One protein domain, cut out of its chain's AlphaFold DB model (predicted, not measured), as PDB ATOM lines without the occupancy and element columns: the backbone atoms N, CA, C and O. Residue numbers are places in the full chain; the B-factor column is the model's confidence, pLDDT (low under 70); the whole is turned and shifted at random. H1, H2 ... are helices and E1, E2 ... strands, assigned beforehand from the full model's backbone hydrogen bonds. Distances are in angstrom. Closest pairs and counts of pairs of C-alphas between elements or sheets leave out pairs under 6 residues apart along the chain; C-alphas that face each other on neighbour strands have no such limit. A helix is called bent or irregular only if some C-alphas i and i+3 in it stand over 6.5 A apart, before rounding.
ATOM      1  N   ASP A   4     -48.769  16.247 -17.312       38.66
ATOM      2  CA  ASP A   4     -49.446  15.771 -18.522       38.66
ATOM      3  C   ASP A   4     -50.888  16.282 -18.672       38.66
ATOM      4  O   ASP A   4     -51.351  16.460 -19.800       38.66
ATOM      5  N   GLU A   5     -51.581  16.596 -17.571       31.86
ATOM      6  CA  GLU A   5     -52.934  17.180 -17.606       31.86
ATOM      7  C   GLU A   5     -52.940  18.619 -18.139       31.86
ATOM      8  O   GLU A   5     -54.004  19.160 -18.411       31.86
ATOM      9  N   TYR A   6     -51.769  19.231 -18.341       47.53
ATOM     10  CA  TYR A   6     -51.613  20.626 -18.748       47.53
ATOM     11  C   TYR A   6     -50.863  20.803 -20.072       47.53
ATOM     12  O   TYR A   6     -50.439  21.912 -20.382       47.53
ATOM     13  N   ARG A   7     -50.728  19.756 -20.902       45.09
ATOM     14  CA  ARG A   7     -50.051  19.836 -22.220       45.09
ATOM     15  C   ARG A   7     -50.623  20.900 -23.169       45.09
ATOM     16  O   ARG A   7     -49.942  21.315 -24.099       45.09
ATOM     17  N   TYR A   8     -51.860  21.347 -22.944       51.03
ATOM     18  CA  TYR A   8     -52.486  22.451 -23.682       51.03
ATOM     19  C   TYR A   8     -52.016  23.844 -23.224       51.03
ATOM     20  O   TYR A   8     -52.280  24.843 -23.897       51.03
ATOM     21  N   LEU A   9     -51.353  23.946 -22.069       55.06
ATOM     22  CA  LEU A   9     -50.757  25.185 -21.594       55.06
ATOM     23  C   LEU A   9     -49.401  25.361 -22.277       55.06
ATOM     24  O   LEU A   9     -48.412  24.719 -21.935       55.06
ATOM     25  N   SER A  10     -49.355  26.282 -23.238       78.44
ATOM     26  CA  SER A  10     -48.103  26.827 -23.756       78.44
ATOM     27  C   SER A  10     -47.482  27.727 -22.686       78.44
ATOM     28  O   SER A  10     -47.751  28.932 -22.623       78.44
ATOM     29  N   ILE A  11     -46.748  27.094 -21.772       82.88
ATOM     30  CA  ILE A  11     -46.057  27.739 -20.659       82.88
ATOM     31  C   ILE A  11     -44.656  28.115 -21.117       82.88
ATOM     32  O   ILE A  11     -43.941  27.303 -21.699       82.88
ATOM     33  N   LEU A  12     -44.254  29.335 -20.792       87.12
ATOM     34  CA  LEU A  12     -42.881  29.791 -20.890       87.12
ATOM     35  C   LEU A  12     -42.429  30.257 -19.513       87.12
ATOM     36  O   LEU A  12     -43.091  31.097 -18.908       87.12
ATOM     37  N   ARG A  13     -41.307  29.742 -19.015       88.81
ATOM     38  CA  ARG A  13     -40.733  30.159 -17.734       88.81
ATOM     39  C   ARG A  13     -39.484  31.001 -17.963       88.81
ATOM     40  O   ARG A  13     -38.517  30.538 -18.554       88.81
ATOM     41  N   PHE A  14     -39.468  32.238 -17.487       89.12
ATOM     42  CA  PHE A  14     -38.267  33.062 -17.489       89.12
ATOM     43  C   PHE A  14     -37.549  32.952 -16.142       89.12
ATOM     44  O   PHE A  14     -38.050  33.403 -15.113       89.12
ATOM     45  N   VAL A  15     -36.360  32.353 -16.180       88.38
ATOM     46  CA  VAL A  15     -35.438  32.234 -15.049       88.38
ATOM     47  C   VAL A  15     -34.199  33.060 -15.377       88.38
ATOM     48  O   VAL A  15     -33.596  32.876 -16.434       88.38
ATOM     49  N   ALA A  16     -33.837  33.992 -14.497       88.06
ATOM     50  CA  ALA A  16     -32.633  34.794 -14.674       88.06
ATOM     51  C   ALA A  16     -31.370  33.933 -14.512       88.06
ATOM     52  O   ALA A  16     -31.352  32.987 -13.725       88.06
ATOM     53  N   ASP A  17     -30.288  34.311 -15.196       89.62
ATOM     54  CA  ASP A  17     -29.013  33.583 -15.133       89.62
ATOM     55  C   ASP A  17     -28.476  33.461 -13.710       89.62
ATOM     56  O   ASP A  17     -28.008  32.397 -13.319       89.62
ATOM     57  N   LYS A  18     -28.642  34.511 -12.901       86.88
ATOM     58  CA  LYS A  18     -28.264  34.480 -11.488       86.88
ATOM     59  C   LYS A  18     -29.025  33.401 -10.710       86.88
ATOM     60  O   LYS A  18     -28.410  32.617 -10.002       86.88
ATOM     61  N   SER A  19     -30.338  33.291 -10.908       86.88
ATOM     62  CA  SER A  19     -31.145  32.244 -10.266       86.88
ATOM     63  C   SER A  19     -30.731  30.838 -10.714       86.88
ATOM     64  O   SER A  19     -30.749  29.917  -9.906       86.88
ATOM     65  N   ARG A  20     -30.317  30.665 -11.979       90.19
ATOM     66  CA  ARG A  20     -29.734  29.397 -12.457       90.19
ATOM     67  C   ARG A  20     -28.407  29.091 -11.762       90.19
ATOM     68  O   ARG A  20     -28.198  27.956 -11.354       90.19
ATOM     69  N   GLN A  21     -27.540  30.092 -11.581       88.75
ATOM     70  CA  GLN A  21     -26.266  29.922 -10.866       88.75
ATOM     71  C   GLN A  21     -26.494  29.523  -9.406       88.75
ATOM     72  O   GLN A  21     -25.730  28.737  -8.858       88.75
ATOM     73  N   ASP A  22     -27.571  30.028  -8.806       88.62
ATOM     74  CA  ASP A  22     -27.967  29.720  -7.432       88.62
ATOM     75  C   ASP A  22     -28.700  28.359  -7.311       88.62
ATOM     76  O   ASP A  22     -29.188  28.010  -6.237       88.62
ATOM     77  N   GLY A  23     -28.759  27.566  -8.390       85.62
ATOM     78  CA  GLY A  23     -29.243  26.183  -8.376       85.62
ATOM     79  C   GLY A  23     -30.711  25.995  -8.763       85.62
ATOM     80  O   GLY A  23     -31.274  24.932  -8.493       85.62
ATOM     81  N   ALA A  24     -31.355  26.987  -9.389       85.62
ATOM     82  CA  ALA A  24     -32.708  26.803  -9.910       85.62
ATOM     83  C   ALA A  24     -32.740  25.641 -10.927       85.62
ATOM     84  O   ALA A  24     -31.933  25.631 -11.860       85.62
ATOM     85  N   PRO A  25     -33.674  24.678 -10.794       85.38
ATOM     86  CA  PRO A  25     -33.740  23.534 -11.696       85.38
ATOM     87  C   PRO A  25     -34.087  24.001 -13.108       85.38
ATOM     88  O   PRO A  25     -34.954  24.862 -13.263       85.38
ATOM     89  N   GLU A  26     -33.458  23.418 -14.126       86.25
ATOM     90  CA  GLU A  26     -33.779  23.688 -15.530       86.25
ATOM     91  C   GLU A  26     -34.949  22.827 -16.003       86.25
ATOM     92  O   GLU A  26     -35.068  21.651 -15.654       86.25
ATOM     93  N   THR A  27     -35.823  23.413 -16.818       86.00
ATOM     94  CA  THR A  27     -36.968  22.715 -17.403       86.00
ATOM     95  C   THR A  27     -37.069  22.956 -18.911       86.00
ATOM     96  O   THR A  27     -36.571  23.967 -19.417       86.00
ATOM     97  N   PRO A  28     -37.753  22.070 -19.662       86.38
ATOM     98  CA  PRO A  28     -37.950  22.248 -21.103       86.38
ATOM     99  C   PRO A  28     -38.717  23.518 -21.491       86.38
ATOM    100  O   PRO A  28     -38.583  23.987 -22.617       86.38
ATOM    101  N   VAL A  29     -39.512  24.075 -20.572       86.94
ATOM    102  CA  VAL A  29     -40.305  25.294 -20.797       86.94
ATOM    103  C   VAL A  29     -39.547  26.573 -20.438       86.94
ATOM    104  O   VAL A  29     -40.105  27.668 -20.527       86.94
ATOM    105  N   ASP A  30     -38.285  26.468 -20.021       89.56
ATOM    106  CA  ASP A  30     -37.476  27.639 -19.709       89.56
ATOM    107  C   ASP A  30     -37.151  28.416 -20.974       89.56
ATOM    108  O   ASP A  30     -36.741  27.836 -21.978       89.56
ATOM    109  N   LEU A  31     -37.265  29.743 -20.908       89.94
ATOM    110  CA  LEU A  31     -36.983  30.634 -22.027       89.94
ATOM    111  C   LEU A  31     -35.634  30.304 -22.658       89.94
ATOM    112  O   LEU A  31     -35.539  30.168 -23.869       89.94
ATOM    113  N   HIS A  32     -34.599  30.157 -21.838       91.06
ATOM    114  CA  HIS A  32     -33.269  29.834 -22.320       91.06
ATOM    115  C   HIS A  32     -33.244  28.524 -23.139       91.06
ATOM    116  O   HIS A  32     -32.760  28.524 -24.273       91.06
ATOM    117  N   THR A  33     -33.825  27.449 -22.602       90.94
ATOM    118  CA  THR A  33     -33.927  26.139 -23.261       90.94
ATOM    119  C   THR A  33     -34.696  26.238 -24.576       90.94
ATOM    120  O   THR A  33     -34.233  25.752 -25.611       90.94
ATOM    121  N   VAL A  34     -35.838  26.931 -24.561       91.00
ATOM    122  CA  VAL A  34     -36.667  27.163 -25.749       91.00
ATOM    123  C   VAL A  34     -35.871  27.911 -26.818       91.00
ATOM    124  O   VAL A  34     -35.807  27.447 -27.955       91.00
ATOM    125  N   LEU A  35     -35.218  29.025 -26.465       92.94
ATOM    126  CA  LEU A  35     -34.461  29.852 -27.409       92.94
ATOM    127  C   LEU A  35     -33.272  29.104 -28.030       92.94
ATOM    128  O   LEU A  35     -33.029  29.265 -29.227       92.94
ATOM    129  N   LEU A  36     -32.548  28.280 -27.259       93.81
ATOM    130  CA  LEU A  36     -31.478  27.433 -27.801       93.81
ATOM    131  C   LEU A  36     -32.006  26.363 -28.769       93.81
ATOM    132  O   LEU A  36     -31.305  25.997 -29.711       93.81
ATOM    133  N   GLY A  37     -33.225  25.867 -28.546       90.94
ATOM    134  CA  GLY A  37     -33.840  24.816 -29.358       90.94
ATOM    135  C   GLY A  37     -34.493  25.296 -30.656       90.94
ATOM    136  O   GLY A  37     -34.697  24.485 -31.555       90.94
ATOM    137  N   LEU A  38     -34.809  26.591 -30.802       91.69
ATOM    138  CA  LEU A  38     -35.621  27.100 -31.923       91.69
ATOM    139  C   LEU A  38     -35.101  26.693 -33.307       91.69
ATOM    140  O   LEU A  38     -35.877  26.234 -34.140       91.69
ATOM    141  N   ALA A  39     -33.796  26.846 -33.552       93.62
ATOM    142  CA  ALA A  39     -33.211  26.538 -34.857       93.62
ATOM    143  C   ALA A  39     -33.276  25.041 -35.194       93.62
ATOM    144  O   ALA A  39     -33.408  24.687 -36.361       93.62
ATOM    145  N   ALA A  40     -33.175  24.173 -34.185       92.44
ATOM    146  CA  ALA A  40     -33.230  22.726 -34.360       92.44
ATOM    147  C   ALA A  40     -34.673  22.213 -34.477       92.44
ATOM    148  O   ALA A  40     -34.930  21.285 -35.237       92.44
ATOM    149  N   ASN A  41     -35.605  22.830 -33.748       88.88
ATOM    150  CA  ASN A  41     -36.988  22.366 -33.641       88.88
ATOM    151  C   ASN A  41     -37.900  22.907 -34.754       88.88
ATOM    152  O   ASN A  41     -38.918  22.291 -35.049       88.88
ATOM    153  N   TYR A  42     -37.550  24.045 -35.366       88.31
ATOM    154  CA  TYR A  42     -38.371  24.714 -36.385       88.31
ATOM    155  C   TYR A  42     -37.598  25.089 -37.665       88.31
ATOM    156  O   TYR A  42     -37.786  26.197 -38.173       88.31
ATOM    157  N   PRO A  43     -36.725  24.225 -38.220       89.31
ATOM    158  CA  PRO A  43     -35.880  24.594 -39.357       89.31
ATOM    159  C   PRO A  43     -36.700  25.020 -40.584       89.31
ATOM    160  O   PRO A  43     -36.361  26.009 -41.228       89.31
ATOM    161  N   ASP A  44     -37.821  24.343 -40.845       93.06
ATOM    162  CA  ASP A  44     -38.667  24.579 -42.024       93.06
ATOM    163  C   ASP A  44     -39.588  25.800 -41.882       93.06
ATOM    164  O   ASP A  44     -40.150  26.285 -42.860       93.06
ATOM    165  N   SER A  45     -39.758  26.306 -40.658       90.19
ATOM    166  CA  SER A  45     -40.600  27.475 -40.363       90.19
ATOM    167  C   SER A  45     -39.794  28.775 -40.256       90.19
ATOM    168  O   SER A  45     -40.357  29.832 -39.975       90.19
ATOM    169  N   LEU A  46     -38.475  28.711 -40.455       92.81
ATOM    170  CA  LEU A  46     -37.564  29.838 -40.307       92.81
ATOM    171  C   LEU A  46     -37.119  30.384 -41.664       92.81
ATOM    172  O   LEU A  46     -36.748  29.646 -42.575       92.81
ATOM    173  N   SER A  47     -37.050  31.711 -41.768       95.75
ATOM    174  CA  SER A  47     -36.315  32.341 -42.864       95.75
ATOM    175  C   SER A  47     -34.820  32.014 -42.754       95.75
ATOM    176  O   SER A  47     -34.292  31.812 -41.656       95.75
ATOM    177  N   TYR A  48     -34.089  32.053 -43.875       96.19
ATOM    178  CA  TYR A  48     -32.627  31.896 -43.861       96.19
ATOM    179  C   TYR A  48     -31.944  32.868 -42.881       96.19
ATOM    180  O   TYR A  48     -31.005  32.505 -42.168       96.19
ATOM    181  N   HIS A  49     -32.431  34.110 -42.819       96.50
ATOM    182  CA  HIS A  49     -31.881  35.137 -41.938       96.50
ATOM    183  C   HIS A  49     -32.122  34.833 -40.461       96.50
ATOM    184  O   HIS A  49     -31.208  35.017 -39.653       96.50
ATOM    185  N   ASP A  50     -33.315  34.360 -40.105       96.25
ATOM    186  CA  ASP A  50     -33.653  34.043 -38.719       96.25
ATOM    187  C   ASP A  50     -32.981  32.755 -38.262       96.25
ATOM    188  O   ASP A  50     -32.408  32.732 -37.175       96.25
ATOM    189  N   PHE A  51     -32.909  31.738 -39.123       96.50
ATOM    190  CA  PHE A  51     -32.124  30.534 -38.863       96.50
ATOM    191  C   PHE A  51     -30.652  30.874 -38.589       96.50
ATOM    192  O   PHE A  51     -30.084  30.480 -37.566       96.50
ATOM    193  N   LYS A  52     -30.025  31.682 -39.457       96.69
ATOM    194  CA  LYS A  52     -28.635  32.129 -39.280       96.69
ATOM    195  C   LYS A  52     -28.449  32.947 -37.999       96.69
ATOM    196  O   LYS A  52     -27.431  32.793 -37.319       96.69
ATOM    197  N   HIS A  53     -29.406  33.814 -37.665       95.94
ATOM    198  CA  HIS A  53     -29.385  34.586 -36.420       95.94
ATOM    199  C   HIS A  53     -29.452  33.673 -35.194       95.94
ATOM    200  O   HIS A  53     -28.607  33.799 -34.310       95.94
ATOM    201  N   LEU A  54     -30.391  32.724 -35.165       95.75
ATOM    202  CA  LEU A  54     -30.574  31.790 -34.053       95.75
ATOM    203  C   LEU A  54     -29.357  30.887 -33.843       95.75
ATOM    204  O   LEU A  54     -28.918  30.728 -32.710       95.75
ATOM    205  N   ARG A  55     -28.724  30.383 -34.910       96.44
ATOM    206  CA  ARG A  55     -27.479  29.596 -34.789       96.44
ATOM    207  C   ARG A  55     -26.325  30.413 -34.209       96.44
ATOM    208  O   ARG A  55     -25.539  29.913 -33.405       96.44
ATOM    209  N   ARG A  56     -26.218  31.690 -34.592       94.19
ATOM    210  CA  ARG A  56     -25.217  32.600 -34.018       94.19
ATOM    211  C   ARG A  56     -25.515  32.905 -32.551       94.19
ATOM    212  O   ARG A  56     -24.578  32.980 -31.756       94.19
ATOM    213  N   TYR A  57     -26.787  33.106 -32.217       94.69
ATOM    214  CA  TYR A  57     -27.247  33.291 -30.847       94.69
ATOM    215  C   TYR A  57     -26.905  32.070 -29.988       94.69
ATOM    216  O   TYR A  57     -26.211  32.229 -28.994       94.69
ATOM    217  N   GLU A  58     -27.279  30.864 -30.425       94.75
ATOM    218  CA  GLU A  58     -27.013  29.591 -29.743       94.75
ATOM    219  C   GLU A  58     -25.523  29.425 -29.415       94.75
ATOM    220  O   GLU A  58     -25.161  29.219 -28.257       94.75
ATOM    221  N   ARG A  59     -24.640  29.590 -30.413       92.31
ATOM    222  CA  ARG A  59     -23.185  29.477 -30.210       92.31
ATOM    223  C   ARG A  59     -22.681  30.459 -29.152       92.31
ATOM    224  O   ARG A  59     -21.955  30.067 -28.248       92.31
ATOM    225  N   ARG A  60     -23.059  31.733 -29.264       91.62
ATOM    226  CA  ARG A  60     -22.610  32.779 -28.331       91.62
ATOM    227  C   ARG A  60     -23.166  32.587 -26.937       91.62
ATOM    228  O   ARG A  60     -22.465  32.824 -25.962       91.62
ATOM    229  N   ARG A  61     -24.419  32.149 -26.851       93.38
ATOM    230  CA  ARG A  61     -25.062  31.874 -25.583       93.38
ATOM    231  C   ARG A  61     -24.343  30.742 -24.857       93.38
ATOM    232  O   ARG A  61     -24.039  30.912 -23.688       93.38
ATOM    233  N   ARG A  62     -23.940  29.678 -25.558       91.50
ATOM    234  CA  ARG A  62     -23.101  28.617 -24.974       91.50
ATOM    235  C   ARG A  62     -21.766  29.131 -24.436       91.50
ATOM    236  O   ARG A  62     -21.366  28.708 -23.363       91.50
ATOM    237  N   VAL A  63     -21.100  30.057 -25.134       89.25
ATOM    238  CA  VAL A  63     -19.857  30.680 -24.632       89.25
ATOM    239  C   VAL A  63     -20.108  31.419 -23.315       89.25
ATOM    240  O   VAL A  63     -19.365  31.230 -22.355       89.25
ATOM    241  N   ILE A  64     -21.180  32.217 -23.249       90.19
ATOM    242  CA  ILE A  64     -21.581  32.918 -22.020       90.19
ATOM    243  C   ILE A  64     -21.866  31.914 -20.895       90.19
ATOM    244  O   ILE A  64     -21.438  32.113 -19.765       90.19
ATOM    245  N   GLU A  65     -22.552  30.818 -21.192       90.44
ATOM    246  CA  GLU A  65     -22.950  29.830 -20.186       90.44
ATOM    247  C   GLU A  65     -21.798  28.998 -19.653       90.44
ATOM    248  O   GLU A  65     -21.737  28.770 -18.448       90.44
ATOM    249  N   THR A  66     -20.845  28.614 -20.502       88.31
ATOM    250  CA  THR A  66     -19.597  28.003 -20.036       88.31
ATOM    251  C   THR A  66     -18.902  28.916 -19.027       88.31
ATOM    252  O   THR A  66     -18.460  28.456 -17.982       88.31
ATOM    253  N   LEU A  67     -18.866  30.225 -19.285       85.25
ATOM    254  CA  LEU A  67     -18.262  31.194 -18.371       85.25
ATOM    255  C   LEU A  67     -19.039  31.388 -17.067       85.25
ATOM    256  O   LEU A  67     -18.424  31.504 -16.009       85.25
ATOM    257  N   LEU A  68     -20.369  31.405 -17.127       88.00
ATOM    258  CA  LEU A  68     -21.213  31.621 -15.952       88.00
ATOM    259  C   LEU A  68     -21.340  30.387 -15.053       88.00
ATOM    260  O   LEU A  68     -21.467  30.547 -13.840       88.00
ATOM    261  N   PHE A  69     -21.351  29.184 -15.629       87.75
ATOM    262  CA  PHE A  69     -21.698  27.950 -14.914       87.75
ATOM    263  C   PHE A  69     -20.543  26.953 -14.792       87.75
ATOM    264  O   PHE A  69     -20.667  25.989 -14.044       87.75
ATOM    265  N   GLN A  70     -19.439  27.162 -15.514       85.75
ATOM    266  CA  GLN A  70     -18.234  26.323 -15.459       85.75
ATOM    267  C   GLN A  70     -16.972  27.196 -15.311       85.75
ATOM    268  O   GLN A  70     -16.069  27.123 -16.152       85.75
ATOM    269  N   PRO A  71     -16.892  28.071 -14.285       80.38
ATOM    270  CA  PRO A  71     -15.784  29.017 -14.128       80.38
ATOM    271  C   PRO A  71     -14.414  28.331 -13.996       80.38
ATOM    272  O   PRO A  71     -13.391  28.890 -14.380       80.38
ATOM    273  N   GLU A  72     -14.366  27.090 -13.521       83.00
ATOM    274  CA  GLU A  72     -13.149  26.279 -13.468       83.00
ATOM    275  C   GLU A  72     -12.564  25.981 -14.855       83.00
ATOM    276  O   GLU A  72     -11.352  25.844 -15.000       83.00
ATOM    277  N   ARG A  73     -13.402  25.934 -15.897       76.69
ATOM    278  CA  ARG A  73     -12.963  25.715 -17.283       76.69
ATOM    279  C   ARG A  73     -12.457  26.986 -17.952       76.69
ATOM    280  O   ARG A  73     -12.042  26.931 -19.107       76.69
ATOM    281  N   THR A  74     -12.515  28.124 -17.260       73.88
ATOM    282  CA  THR A  74     -12.229  29.436 -17.849       73.88
ATOM    283  C   THR A  74     -11.015  30.137 -17.250       73.88
ATOM    284  O   THR A  74     -10.645  31.227 -17.691       73.88
ATOM    285  N   VAL A  75     -10.335  29.473 -16.310       72.56
ATOM    286  CA  VAL A  75      -9.111  29.954 -15.653       72.56
ATOM    287  C   VAL A  75      -8.002  30.255 -16.675       72.56
ATOM    288  O   VAL A  75      -7.341  31.288 -16.566       72.56
ATOM    289  N   ASP A  76      -7.897  29.447 -17.736       74.44
ATOM    290  CA  ASP A  76      -6.857  29.549 -18.772       74.44
ATOM    291  C   ASP A  76      -7.398  29.952 -20.155       74.44
ATOM    292  O   ASP A  76      -6.851  29.552 -21.183       74.44
ATOM    293  N   LEU A  77      -8.484  30.738 -20.222       77.06
ATOM    294  CA  LEU A  77      -8.981  31.202 -21.523       77.06
ATOM    295  C   LEU A  77      -7.918  32.008 -22.272       77.06
ATOM    296  O   LEU A  77      -7.390  32.997 -21.740       77.06
ATOM    297  N   LEU A  78      -7.696  31.623 -23.531       80.81
ATOM    298  CA  LEU A  78      -6.866  32.362 -24.472       80.81
ATOM    299  C   LEU A  78      -7.432  33.766 -24.694       80.81
ATOM    300  O   LEU A  78      -8.610  34.048 -24.451       80.81
ATOM    301  N   TYR A  79      -6.580  34.672 -25.176       82.38
ATOM    302  CA  TYR A  79      -7.004  36.036 -25.478       82.38
ATOM    303  C   TYR A  79      -8.166  36.051 -26.481       82.38
ATOM    304  O   TYR A  79      -9.127  36.792 -26.275       82.38
ATOM    305  N   GLU A  80      -8.127  35.201 -27.516       83.00
ATOM    306  CA  GLU A  80      -9.213  35.126 -28.496       83.00
ATOM    307  C   GLU A  80     -10.550  34.713 -27.865       83.00
ATOM    308  O   GLU A  80     -11.578  35.315 -28.176       83.00
ATOM    309  N   ASP A  81     -10.544  33.755 -26.933       82.19
ATOM    310  CA  ASP A  81     -11.761  33.284 -26.261       82.19
ATOM    311  C   ASP A  81     -12.365  34.370 -25.359       82.19
ATOM    312  O   ASP A  81     -13.587  34.549 -25.300       82.19
ATOM    313  N   ARG A  82     -11.511  35.156 -24.687       83.94
ATOM    314  CA  ARG A  82     -11.943  36.313 -23.886       83.94
ATOM    315  C   ARG A  82     -12.579  37.392 -24.759       83.94
ATOM    316  O   ARG A  82     -13.586  37.983 -24.366       83.94
ATOM    317  N   GLU A  83     -12.018  37.650 -25.938       88.00
ATOM    318  CA  GLU A  83     -12.604  38.589 -26.896       88.00
ATOM    319  C   GLU A  83     -13.925  38.061 -27.480       88.00
ATOM    320  O   GLU A  83     -14.891  38.824 -27.590       88.00
ATOM    321  N   GLU A  84     -14.033  36.759 -27.783       86.12
ATOM    322  CA  GLU A  84     -15.300  36.150 -28.218       86.12
ATOM    323  C   GLU A  84     -16.387  36.310 -27.145       86.12
ATOM    324  O   GLU A  84     -17.514  36.697 -27.479       86.12
ATOM    325  N   TYR A  85     -16.050  36.116 -25.866       85.62
ATOM    326  CA  TYR A  85     -16.974  36.362 -24.759       85.62
ATOM    327  C   TYR A  85     -17.414  37.823 -24.667       85.62
ATOM    328  O   TYR A  85     -18.615  38.084 -24.654       85.62
ATOM    329  N   LYS A  86     -16.484  38.787 -24.668       86.94
ATOM    330  CA  LYS A  86     -16.838  40.219 -24.608       86.94
ATOM    331  C   LYS A  86     -17.797  40.604 -25.731       86.94
ATOM    332  O   LYS A  86     -18.773  41.324 -25.519       86.94
ATOM    333  N   ILE A  87     -17.550  40.100 -26.940       86.44
ATOM    334  CA  ILE A  87     -18.430  40.323 -28.091       86.44
ATOM    335  C   ILE A  87     -19.793  39.645 -27.886       86.44
ATOM    336  O   ILE A  87     -20.815  40.195 -28.314       86.44
ATOM    337  N   ALA A  88     -19.820  38.444 -27.304       86.12
ATOM    338  CA  ALA A  88     -21.048  37.723 -27.000       86.12
ATOM    339  C   ALA A  88     -21.890  38.477 -25.962       86.12
ATOM    340  O   ALA A  88     -23.060  38.734 -26.237       86.12
ATOM    341  N   GLU A  89     -21.293  38.894 -24.847       87.31
ATOM    342  CA  GLU A  89     -21.936  39.646 -23.767       87.31
ATOM    343  C   GLU A  89     -22.479  40.990 -24.264       87.31
ATOM    344  O   GLU A  89     -23.676  41.258 -24.144       87.31
ATOM    345  N   MET A  90     -21.645  41.783 -24.946       87.38
ATOM    346  CA  MET A  90     -22.027  43.089 -25.497       87.38
ATOM    347  C   MET A  90     -23.226  43.002 -26.454       87.38
ATOM    348  O   MET A  90     -24.026  43.928 -26.538       87.38
ATOM    349  N   ARG A  91     -23.366  41.893 -27.190       86.94
ATOM    350  CA  ARG A  91     -24.462  41.686 -28.153       86.94
ATOM    351  C   ARG A  91     -25.585  40.799 -27.616       86.94
ATOM    352  O   ARG A  91     -26.513  40.496 -28.368       86.94
ATOM    353  N   ASN A  92     -25.511  40.357 -26.360       87.81
ATOM    354  CA  ASN A  92     -26.418  39.352 -25.814       87.81
ATOM    355  C   ASN A  92     -27.857  39.869 -25.707       87.81
ATOM    356  O   ASN A  92     -28.786  39.158 -26.085       87.81
ATOM    357  N   SER A  93     -28.038  41.107 -25.241       86.06
ATOM    358  CA  SER A  93     -29.364  41.714 -25.073       86.06
ATOM    359  C   SER A  93     -30.125  41.777 -26.401       86.06
ATOM    360  O   SER A  93     -31.197  41.187 -26.530       86.06
ATOM    361  N   ASP A  94     -29.527  42.389 -27.427       87.62
ATOM    362  CA  ASP A  94     -30.146  42.519 -28.753       87.62
ATOM    363  C   ASP A  94     -30.392  41.157 -29.410       87.62
ATOM    364  O   ASP A  94     -31.438  40.916 -30.019       87.62
ATOM    365  N   ALA A  95     -29.430  40.237 -29.276       91.69
ATOM    366  CA  ALA A  95     -29.555  38.904 -29.844       91.69
ATOM    367  C   ALA A  95     -30.676  38.099 -29.169       91.69
ATOM    368  O   ALA A  95     -31.446  37.449 -29.881       91.69
ATOM    369  N   THR A  96     -30.803  38.205 -27.841       91.94
ATOM    370  CA  THR A  96     -31.888  37.603 -27.052       91.94
ATOM    371  C   THR A  96     -33.228  38.225 -27.421       91.94
ATOM    372  O   THR A  96     -34.170  37.495 -27.708       91.94
ATOM    373  N   GLY A  97     -33.316  39.556 -27.508       90.12
ATOM    374  CA  GLY A  97     -34.541  40.252 -27.908       90.12
ATOM    375  C   GLY A  97     -35.038  39.809 -29.283       90.12
ATOM    376  O   GLY A  97     -36.223  39.526 -29.464       90.12
ATOM    377  N   ARG A  98     -34.132  39.655 -30.256       92.12
ATOM    378  CA  ARG A  98     -34.496  39.121 -31.574       92.12
ATOM    379  C   ARG A  98     -34.890  37.641 -31.527       92.12
ATOM    380  O   ARG A  98     -35.845  37.272 -32.202       92.12
ATOM    381  N   ALA A  99     -34.210  36.810 -30.737       93.00
ATOM    382  CA  ALA A  99     -34.579  35.402 -30.572       93.00
ATOM    383  C   ALA A  99     -35.980  35.251 -29.950       93.00
ATOM    384  O   ALA A  99     -36.789  34.477 -30.456       93.00
ATOM    385  N   VAL A 100     -36.308  36.063 -28.937       89.62
ATOM    386  CA  VAL A 100     -37.656  36.145 -28.349       89.62
ATOM    387  C   VAL A 100     -38.682  36.554 -29.397       89.62
ATOM    388  O   VAL A 100     -39.717  35.909 -29.515       89.62
ATOM    389  N   ARG A 101     -38.404  37.575 -30.215       89.12
ATOM    390  CA  ARG A 101     -39.322  37.961 -31.298       89.12
ATOM    391  C   ARG A 101     -39.567  36.814 -32.275       89.12
ATOM    392  O   ARG A 101     -40.716  36.585 -32.628       89.12
ATOM    393  N   ILE A 102     -38.534  36.082 -32.689       91.19
ATOM    394  CA  ILE A 102     -38.690  34.920 -33.582       91.19
ATOM    395  C   ILE A 102     -39.541  33.833 -32.914       91.19
ATOM    396  O   ILE A 102     -40.487  33.348 -33.529       91.19
ATOM    397  N   MET A 103     -39.263  33.508 -31.646       89.19
ATOM    398  CA  MET A 103     -40.055  32.555 -30.860       89.19
ATOM    399  C   MET A 103     -41.544  32.897 -30.905       89.19
ATOM    400  O   MET A 103     -42.347  32.018 -31.179       89.19
ATOM    401  N   LEU A 104     -41.918  34.164 -30.711       83.94
ATOM    402  CA  LEU A 104     -43.325  34.579 -30.711       83.94
ATOM    403  C   LEU A 104     -44.028  34.401 -32.054       83.94
ATOM    404  O   LEU A 104     -45.235  34.176 -32.064       83.94
ATOM    405  N   HIS A 105     -43.297  34.527 -33.164       85.69
ATOM    406  CA  HIS A 105     -43.853  34.290 -34.497       85.69
ATOM    407  C   HIS A 105     -44.036  32.793 -34.774       85.69
ATOM    408  O   HIS A 105     -44.959  32.424 -35.490       85.69
ATOM    409  N   LEU A 106     -43.175  31.941 -34.207       82.94
ATOM    410  CA  LEU A 106     -43.266  30.485 -34.344       82.94
ATOM    411  C   LEU A 106     -44.321  29.884 -33.413       82.94
ATOM    412  O   LEU A 106     -45.097  29.020 -33.812       82.94
ATOM    413  N   HIS A 107     -44.332  30.325 -32.158       74.94
ATOM    414  CA  HIS A 107     -45.241  29.848 -31.135       74.94
ATOM    415  C   HIS A 107     -45.413  30.897 -30.034       74.94
ATOM    416  O   HIS A 107     -44.486  31.225 -29.292       74.94
ATOM    417  N   PHE A 108     -46.642  31.374 -29.850       74.25
ATOM    418  CA  PHE A 108     -46.945  32.319 -28.784       74.25
ATOM    419  C   PHE A 108     -47.203  31.594 -27.441       74.25
ATOM    420  O   PHE A 108     -48.020  30.664 -27.405       74.25
ATOM    421  N   PRO A 109     -46.536  31.967 -26.331       80.44
ATOM    422  CA  PRO A 109     -46.818  31.398 -25.017       80.44
ATOM    423  C   PRO A 109     -48.114  31.966 -24.438       80.44
ATOM    424  O   PRO A 109     -48.266  33.175 -24.266       80.44
ATOM    425  N   SER A 110     -49.071  31.101 -24.102       79.88
ATOM    426  CA  SER A 110     -50.331  31.542 -23.493       79.88
ATOM    427  C   SER A 110     -50.156  31.911 -22.017       79.88
ATOM    428  O   SER A 110     -50.903  32.756 -21.511       79.88
ATOM    429  N   THR A 111     -49.152  31.324 -21.358       82.19
ATOM    430  CA  THR A 111     -48.810  31.559 -19.953       82.19
ATOM    431  C   THR A 111     -47.326  31.872 -19.803       82.19
ATOM    432  O   THR A 111     -46.483  31.123 -20.291       82.19
ATOM    433  N   LEU A 112     -47.004  32.960 -19.104       85.50
ATOM    434  CA  LEU A 112     -45.631  33.373 -18.819       85.50
ATOM    435  C   LEU A 112     -45.367  33.319 -17.312       85.50
ATOM    436  O   LEU A 112     -46.017  34.029 -16.552       85.50
ATOM    437  N   CYS A 113     -44.413  32.498 -16.887       86.50
ATOM    438  CA  CYS A 113     -44.022  32.332 -15.489       86.50
ATOM    439  C   CYS A 113     -42.671  33.008 -15.236       86.50
ATOM    440  O   CYS A 113     -41.729  32.759 -15.984       86.50
ATOM    441  N   MET A 114     -42.528  33.826 -14.196       86.50
ATOM    442  CA  MET A 114     -41.235  34.413 -13.809       86.50
ATOM    443  C   MET A 114     -41.242  34.906 -12.362       86.50
ATOM    444  O   MET A 114     -42.293  34.959 -11.742       86.50
ATOM    445  N   THR A 115     -40.094  35.291 -11.805       83.25
ATOM    446  CA  THR A 115     -40.065  35.942 -10.482       83.25
ATOM    447  C   THR A 115     -40.636  37.361 -10.562       83.25
ATOM    448  O   THR A 115     -40.551  38.012 -11.609       83.25
ATOM    449  N   THR A 116     -41.165  37.883  -9.453       80.06
ATOM    450  CA  THR A 116     -41.621  39.283  -9.370       80.06
ATOM    451  C   THR A 116     -40.522  40.278  -9.774       80.06
ATOM    452  O   THR A 116     -40.774  41.205 -10.547       80.06
ATOM    453  N   ALA A 117     -39.273  40.055  -9.351       80.88
ATOM    454  CA  ALA A 117     -38.140  40.891  -9.752       80.88
ATOM    455  C   ALA A 117     -37.877  40.842 -11.268       80.88
ATOM    456  O   ALA A 117     -37.657  41.877 -11.904       80.88
ATOM    457  N   SER A 118     -37.919  39.649 -11.869       83.56
ATOM    458  CA  SER A 118     -37.782  39.481 -13.316       83.56
ATOM    459  C   SER A 118     -38.913  40.163 -14.074       83.56
ATOM    460  O   SER A 118     -38.638  40.796 -15.093       83.56
ATOM    461  N   LEU A 119     -40.148  40.096 -13.570       83.62
ATOM    462  CA  LEU A 119     -41.297  40.782 -14.153       83.62
ATOM    463  C   LEU A 119     -41.036  42.286 -14.205       83.62
ATOM    464  O   LEU A 119     -40.900  42.839 -15.290       83.62
ATOM    465  N   MET A 120     -40.805  42.919 -13.056       80.31
ATOM    466  CA  MET A 120     -40.582  44.367 -12.967       80.31
ATOM    467  C   MET A 120     -39.422  44.858 -13.847       80.31
ATOM    468  O   MET A 120     -39.509  45.911 -14.480       80.31
ATOM    469  N   ASN A 121     -38.338  44.082 -13.927       81.69
ATOM    470  CA  ASN A 121     -37.158  44.459 -14.702       81.69
ATOM    471  C   ASN A 121     -37.316  44.258 -16.212       81.69
ATOM    472  O   ASN A 121     -36.729  45.010 -16.993       81.69
ATOM    473  N   SER A 122     -38.075  43.246 -16.631       80.62
ATOM    474  CA  SER A 122     -38.198  42.860 -18.040       80.62
ATOM    475  C   SER A 122     -39.390  43.497 -18.749       80.62
ATOM    476  O   SER A 122     -39.430  43.492 -19.979       80.62
ATOM    477  N   THR A 123     -40.334  44.071 -18.002       79.25
ATOM    478  CA  THR A 123     -41.582  44.619 -18.549       79.25
ATOM    479  C   THR A 123     -41.645  46.141 -18.567       79.25
ATOM    480  O   THR A 123     -42.624  46.704 -19.048       79.25
ATOM    481  N   LYS A 124     -40.618  46.826 -18.057       80.88
ATOM    482  CA  LYS A 124     -40.455  48.280 -18.210       80.88
ATOM    483  C   LYS A 124     -40.327  48.672 -19.694       80.88
ATOM    484  O   LYS A 124     -39.928  47.822 -20.491       80.88
ATOM    485  N   PRO A 125     -40.603  49.929 -20.091       78.56
ATOM    486  CA  PRO A 125     -40.355  50.396 -21.458       78.56
ATOM    487  C   PRO A 125     -38.942  50.042 -21.945       78.56
ATOM    488  O   PRO A 125     -37.959  50.306 -21.255       78.56
ATOM    489  N   GLY A 126     -38.853  49.394 -23.112       75.25
ATOM    490  CA  GLY A 126     -37.594  48.878 -23.672       75.25
ATOM    491  C   GLY A 126     -37.087  47.564 -23.053       75.25
ATOM    492  O   GLY A 126     -36.030  47.075 -23.441       75.25
ATOM    493  N   GLY A 127     -37.819  46.983 -22.102       81.75
ATOM    494  CA  GLY A 127     -37.529  45.679 -21.515       81.75
ATOM    495  C   GLY A 127     -37.865  44.515 -22.452       81.75
ATOM    496  O   GLY A 127     -38.690  44.639 -23.358       81.75
ATOM    497  N   LEU A 128     -37.238  43.360 -22.199       82.62
ATOM    498  CA  LEU A 128     -37.323  42.158 -23.038       82.62
ATOM    499  C   LEU A 128     -38.762  41.699 -23.324       82.62
ATOM    500  O   LEU A 128     -39.045  41.202 -24.412       82.62
ATOM    501  N   PHE A 129     -39.657  41.867 -22.351       80.31
ATOM    502  CA  PHE A 129     -41.041  41.409 -22.414       80.31
ATOM    503  C   PHE A 129     -42.062  42.538 -22.506       80.31
ATOM    504  O   PHE A 129     -43.255  42.255 -22.507       80.31
ATOM    505  N   HIS A 130     -41.629  43.795 -22.633       79.12
ATOM    506  CA  HIS A 130     -42.529  44.949 -22.694       79.12
ATOM    507  C   HIS A 130     -43.657  44.766 -23.725       79.12
ATOM    508  O   HIS A 130     -44.834  44.901 -23.396       79.12
ATOM    509  N   ASP A 131     -43.301  44.361 -24.946       70.31
ATOM    510  CA  ASP A 131     -44.259  44.181 -26.044       70.31
ATOM    511  C   ASP A 131     -45.000  42.830 -25.972       70.31
ATOM    512  O   ASP A 131     -46.004  42.632 -26.651       70.31
ATOM    513  N   LEU A 132     -44.518  41.893 -25.147       68.81
ATOM    514  CA  LEU A 132     -45.046  40.529 -25.025       68.81
ATOM    515  C   LEU A 132     -46.305  40.460 -24.159       68.81
ATOM    516  O   LEU A 132     -47.181  39.623 -24.374       68.81
ATOM    517  N   LEU A 133     -46.380  41.324 -23.147       70.75
ATOM    518  CA  LEU A 133     -47.397  41.235 -22.102       70.75
ATOM    519  C   LEU A 133     -48.811  41.519 -22.591       70.75
ATOM    520  O   LEU A 133     -49.771  40.981 -22.042       70.75
ATOM    521  N   SER A 134     -48.949  42.354 -23.621       67.69
ATOM    522  CA  SER A 134     -50.240  42.617 -24.261       67.69
ATOM    523  C   SER A 134     -50.823  41.349 -24.890       67.69
ATOM    524  O   SER A 134     -52.045  41.193 -24.942       67.69
ATOM    525  N   CYS A 135     -49.956  40.425 -25.303       67.12
ATOM    526  CA  CYS A 135     -50.320  39.206 -26.003       67.12
ATOM    527  C   CYS A 135     -50.483  38.001 -25.048       67.12
ATOM    528  O   CYS A 135     -51.231  37.074 -25.362       67.12
ATOM    529  N   CYS A 136     -49.863  38.002 -23.858       72.44
ATOM    530  CA  CYS A 136     -50.010  36.914 -22.880       72.44
ATOM    531  C   CYS A 136     -51.412  36.872 -22.248       72.44
ATOM    532  O   CYS A 136     -51.965  37.881 -21.792       72.44
ATOM    533  N   ARG A 137     -52.007  35.671 -22.171       76.06
ATOM    534  CA  ARG A 137     -53.305  35.473 -21.506       76.06
ATOM    535  C   ARG A 137     -53.152  35.454 -19.990       76.06
ATOM    536  O   ARG A 137     -53.975  36.071 -19.320       76.06
ATOM    537  N   THR A 138     -52.106  34.803 -19.497       78.25
ATOM    538  CA  THR A 138     -51.850  34.613 -18.068       78.25
ATOM    539  C   THR A 138     -50.386  34.897 -17.761       78.25
ATOM    540  O   THR A 138     -49.504  34.503 -18.523       78.25
ATOM    541  N   ILE A 139     -50.129  35.573 -16.643       79.44
ATOM    542  CA  ILE A 139     -48.781  35.751 -16.099       79.44
ATOM    543  C   ILE A 139     -48.785  35.119 -14.711       79.44
ATOM    544  O   ILE A 139     -49.732  35.295 -13.952       79.44
ATOM    545  N   ILE A 140     -47.756  34.358 -14.374       81.69
ATOM    546  CA  ILE A 140     -47.576  33.803 -13.035       81.69
ATOM    547  C   ILE A 140     -46.281  34.395 -12.503       81.69
ATOM    548  O   ILE A 140     -45.209  34.160 -13.062       81.69
ATOM    549  N   ALA A 141     -46.400  35.210 -11.463       80.75
ATOM    550  CA  ALA A 141     -45.255  35.774 -10.775       80.75
ATOM    551  C   ALA A 141     -44.997  34.958  -9.507       80.75
ATOM    552  O   ALA A 141     -45.905  34.806  -8.690       80.75
ATOM    553  N   ASP A 142     -43.786  34.432  -9.345       74.38
ATOM    554  CA  ASP A 142     -43.373  33.896  -8.049       74.38
ATOM    555  C   ASP A 142     -43.168  35.049  -7.057       74.38
ATOM    556  O   ASP A 142     -42.786  36.162  -7.447       74.38
ATOM    557  N   GLU A 143     -43.465  34.780  -5.787       67.62
ATOM    558  CA  GLU A 143     -43.473  35.757  -4.697       67.62
ATOM    559  C   GLU A 143     -44.365  36.979  -4.993       67.62
ATOM    560  O   GLU A 143     -44.020  38.105  -4.644       67.62
ATOM    561  N   ALA A 144     -45.518  36.780  -5.647       59.78
ATOM    562  CA  ALA A 144     -46.413  37.877  -6.047       59.78
ATOM    563  C   ALA A 144     -46.871  38.771  -4.875       59.78
ATOM    564  O   ALA A 144     -47.171  39.944  -5.086       59.78
ATOM    565  N   SER A 145     -46.845  38.257  -3.642       60.12
ATOM    566  CA  SER A 145     -47.037  39.026  -2.403       60.12
ATOM    567  C   SER A 145     -46.057  40.199  -2.222       60.12
ATOM    568  O   SER A 145     -46.343  41.125  -1.468       60.12
ATOM    569  N   GLN A 146     -44.916  40.196  -2.921       64.50
ATOM    570  CA  GLN A 146     -43.928  41.280  -2.912       64.50
ATOM    571  C   GLN A 146     -44.230  42.391  -3.929       64.50
ATOM    572  O   GLN A 146     -43.519  43.397  -3.971       64.50
ATOM    573  N   ILE A 147     -45.259  42.234  -4.768       62.09
ATOM    574  CA  ILE A 147     -45.681  43.276  -5.705       62.09
ATOM    575  C   ILE A 147     -46.329  44.410  -4.893       62.09
ATOM    576  O   ILE A 147     -47.341  44.175  -4.231       62.09
ATOM    577  N   PRO A 148     -45.810  45.655  -4.952       58.88
ATOM    578  CA  PRO A 148     -46.439  46.768  -4.255       58.88
ATOM    579  C   PRO A 148     -47.873  46.964  -4.760       58.88
ATOM    580  O   PRO A 148     -48.087  47.054  -5.971       58.88
ATOM    581  N   GLU A 149     -48.837  47.098  -3.844       54.75
ATOM    582  CA  GLU A 149     -50.266  47.284  -4.156       54.75
ATOM    583  C   GLU A 149     -50.552  48.279  -5.301       54.75
ATOM    584  O   GLU A 149     -51.353  47.950  -6.179       54.75
ATOM    585  N   PRO A 150     -49.878  49.448  -5.388       54.25
ATOM    586  CA  PRO A 150     -50.096  50.400  -6.479       54.25
ATOM    587  C   PRO A 150     -49.805  49.833  -7.876       54.25
ATOM    588  O   PRO A 150     -50.401  50.266  -8.862       54.25
ATOM    589  N   VAL A 151     -48.895  48.860  -7.981       53.78
ATOM    590  CA  VAL A 151     -48.510  48.218  -9.244       53.78
ATOM    591  C   VAL A 151     -49.521  47.128  -9.613       53.78
ATOM    592  O   VAL A 151     -49.858  46.987 -10.794       53.78
ATOM    593  N   SER A 152     -50.075  46.412  -8.629       53.12
ATOM    594  CA  SER A 152     -51.063  45.335  -8.816       53.12
ATOM    595  C   SER A 152     -52.341  45.799  -9.529       53.12
ATOM    596  O   SER A 152     -52.924  45.054 -10.317       53.12
ATOM    597  N   VAL A 153     -52.755  47.056  -9.328       46.88
ATOM    598  CA  VAL A 153     -53.975  47.631  -9.939       46.88
ATOM    599  C   VAL A 153     -53.790  48.003 -11.422       46.88
ATOM    600  O   VAL A 153     -54.763  48.241 -12.157       46.88
ATOM    601  N   SER A 154     -52.543  48.043 -11.897       51.53
ATOM    602  CA  SER A 154     -52.225  48.352 -13.290       51.53
ATOM    603  C   SER A 154     -52.772  47.274 -14.239       51.53
ATOM    604  O   SER A 154     -52.871  46.093 -13.910       51.53
ATOM    605  N   ARG A 155     -53.125  47.665 -15.472       45.47
ATOM    606  CA  ARG A 155     -53.616  46.736 -16.514       45.47
ATOM    607  C   ARG A 155     -52.625  45.590 -16.801       45.47
ATOM    608  O   ARG A 155     -53.050  44.547 -17.286       45.47
ATOM    609  N   PHE A 156     -51.348  45.796 -16.466       49.16
ATOM    610  CA  PHE A 156     -50.240  44.846 -16.580       49.16
ATOM    611  C   PHE A 156     -50.353  43.651 -15.619       49.16
ATOM    612  O   PHE A 156     -50.011  42.541 -16.016       49.16
ATOM    613  N   LEU A 157     -50.854  43.845 -14.391       51.03
ATOM    614  CA  LEU A 157     -50.820  42.813 -13.342       51.03
ATOM    615  C   LEU A 157     -52.179  42.187 -13.006       51.03
ATOM    616  O   LEU A 157     -52.224  41.199 -12.283       51.03
ATOM    617  N   ARG A 158     -53.283  42.644 -13.619       48.62
ATOM    618  CA  ARG A 158     -54.622  42.021 -13.457       48.62
ATOM    619  C   ARG A 158     -54.696  40.538 -13.851       48.62
ATOM    620  O   ARG A 158     -55.711  39.897 -13.607       48.62
ATOM    621  N   LYS A 159     -53.663  40.019 -14.517       52.44
ATOM    622  CA  LYS A 159     -53.533  38.623 -14.959       52.44
ATOM    623  C   LYS A 159     -52.521  37.818 -14.141       52.44
ATOM    624  O   LYS A 159     -52.249  36.682 -14.524       52.44
ATOM    625  N   VAL A 160     -51.955  38.395 -13.078       52.31
ATOM    626  CA  VAL A 160     -51.053  37.677 -12.177       52.31
ATOM    627  C   VAL A 160     -51.872  36.742 -11.302       52.31
ATOM    628  O   VAL A 160     -52.670  37.190 -10.482       52.31
ATOM    629  N   VAL A 161     -51.687  35.439 -11.499       53.03
ATOM    630  CA  VAL A 161     -52.169  34.432 -10.550       53.03
ATOM    631  C   VAL A 161     -51.089  34.264  -9.492       53.03
ATOM    632  O   VAL A 161     -49.968  33.862  -9.805       53.03
ATOM    633  N   GLU A 162     -51.420  34.599  -8.252       45.66
ATOM    634  CA  GLU A 162     -50.553  34.379  -7.100       45.66
ATOM    635  C   GLU A 162     -50.504  32.879  -6.781       45.66
ATOM    636  O   GLU A 162     -51.525  32.262  -6.471       45.66
ATOM    637  N   TYR A 163     -49.321  32.272  -6.890       37.84
ATOM    638  CA  TYR A 163     -49.103  30.874  -6.525       37.84
ATOM    639  C   TYR A 163     -48.365  30.824  -5.187       37.84
ATOM    640  O   TYR A 163     -47.180  31.127  -5.107       37.84
TER     641      TYR A 163
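AT A GLANCE: This is residues 4 to 163 of the 177 residues of an uncharacterized protein of Haemonchus placei (UniProt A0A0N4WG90). Two lobes sit side by side along the longest axis: a small sheet of four parallel strands, E1 to E4, and a cluster of crossed helices, H2, H3, H5 and H6. The first residues of H2, 31 to 34, join the lobes beside the edge strand E1, while H7 stands over the sheet. The printed part has 160 residues, with eight named helices and four named strands in the order E1 H1 H2 H3 H4 H5 H6 E2 H7 E3 H8 E4, and the sheet order is E1 E2 E3 E4. The class is mixed, helices and strands; the whole is compact, with a radius of gyration of the C-alphas of 16.9 A and spans of 51 by 37 by 34 A.

IN THESE COORDINATES: The sheet holds E1, residues 11 to 14, from C-alpha 11 at (-46.057, 27.739, -20.659); E2, residues 111 to 115, 13.6 A; E3, residues 138 to 142, 13.1 A; and E4, residues 160 to 162, which ends with C-alpha 162 at (-50.553, 34.379, -7.100). The helices are H1, residues 17 to 21; H2, residues 31 to 41, 14.3 A; H3, residues 48 to 69, 31.2 A, from (-32.627, 31.896, -43.861); H4, residues 71 to 74; H5, residues 79 to 90, 16.6 A; H6, residues 92 to 106, 20.9 A; H7, residues 116 to 122; and H8, residues 149 to 152. H2 is irregular: C-alphas 36 and 39 are 7.3 A apart.

HOW THE PARTS SIT: E1 and E2 are parallel at 24 degrees, with N 14 and O 113 at 2.8 A. E2 and E3 are parallel at 20 degrees, with N 140 and O 112 at 2.8 A. E3 and E4 are parallel at 44 degrees, with N 161 and O 139 at 3.1 A. Strand-helix-strand units, parallel neighbour strands with helices between, are E1, H1 to H6, E2; E2, H7, E3; and E3, H8, E4; the last two have right-handed crossovers. H7 is on the sheet over E2, at a height over the sheet of 7.8 A, and stands up from it. H2 is on the sheet, only just at the sheet's level, with a height of 3.8 A; the closest C-alphas of E1 and H2, Phe 14 and Leu 31, are 5.3 A apart. H2 and H3 form a helical hairpin, at a steep tilt of 43 degrees, opposite ways; their closest C-alphas, Leu 36 and Glu 58, are 5.3 A apart. H6 touches H3 at a steep tilt of 50 degrees, with C-alphas Tyr 57 and Ala 95 closest at 6.2 A. H5 touches H3 at a steep tilt of 67 degrees, with C-alphas Arg 60 and Ala 88 closest at 5.4 A. H4 and H3 touch only at the corner, and H1 is close to H3 but not clearly touching, with C-alphas Gln 21 and Phe 69 closest at 6.4 A. H8 is not on the sheet and touches no helix. Every O i to N i+4 pair is within hydrogen-bond range in H1, H3, H5, H6 and H7; H2 has 5 of 7, and H4 and H8 are too short for such a pair.

THE WHOLE: The two C-alphas farthest apart, those of Leu 78 and Val 153, are 51.6 A apart. The printed part has no cut. The link from H7 to E3, residues 123 to 137, is long. The mean pLDDT of the printed part is 80.0; it is under 70 at residues 4 to 9, 132, 134 to 135 and 143 to 163.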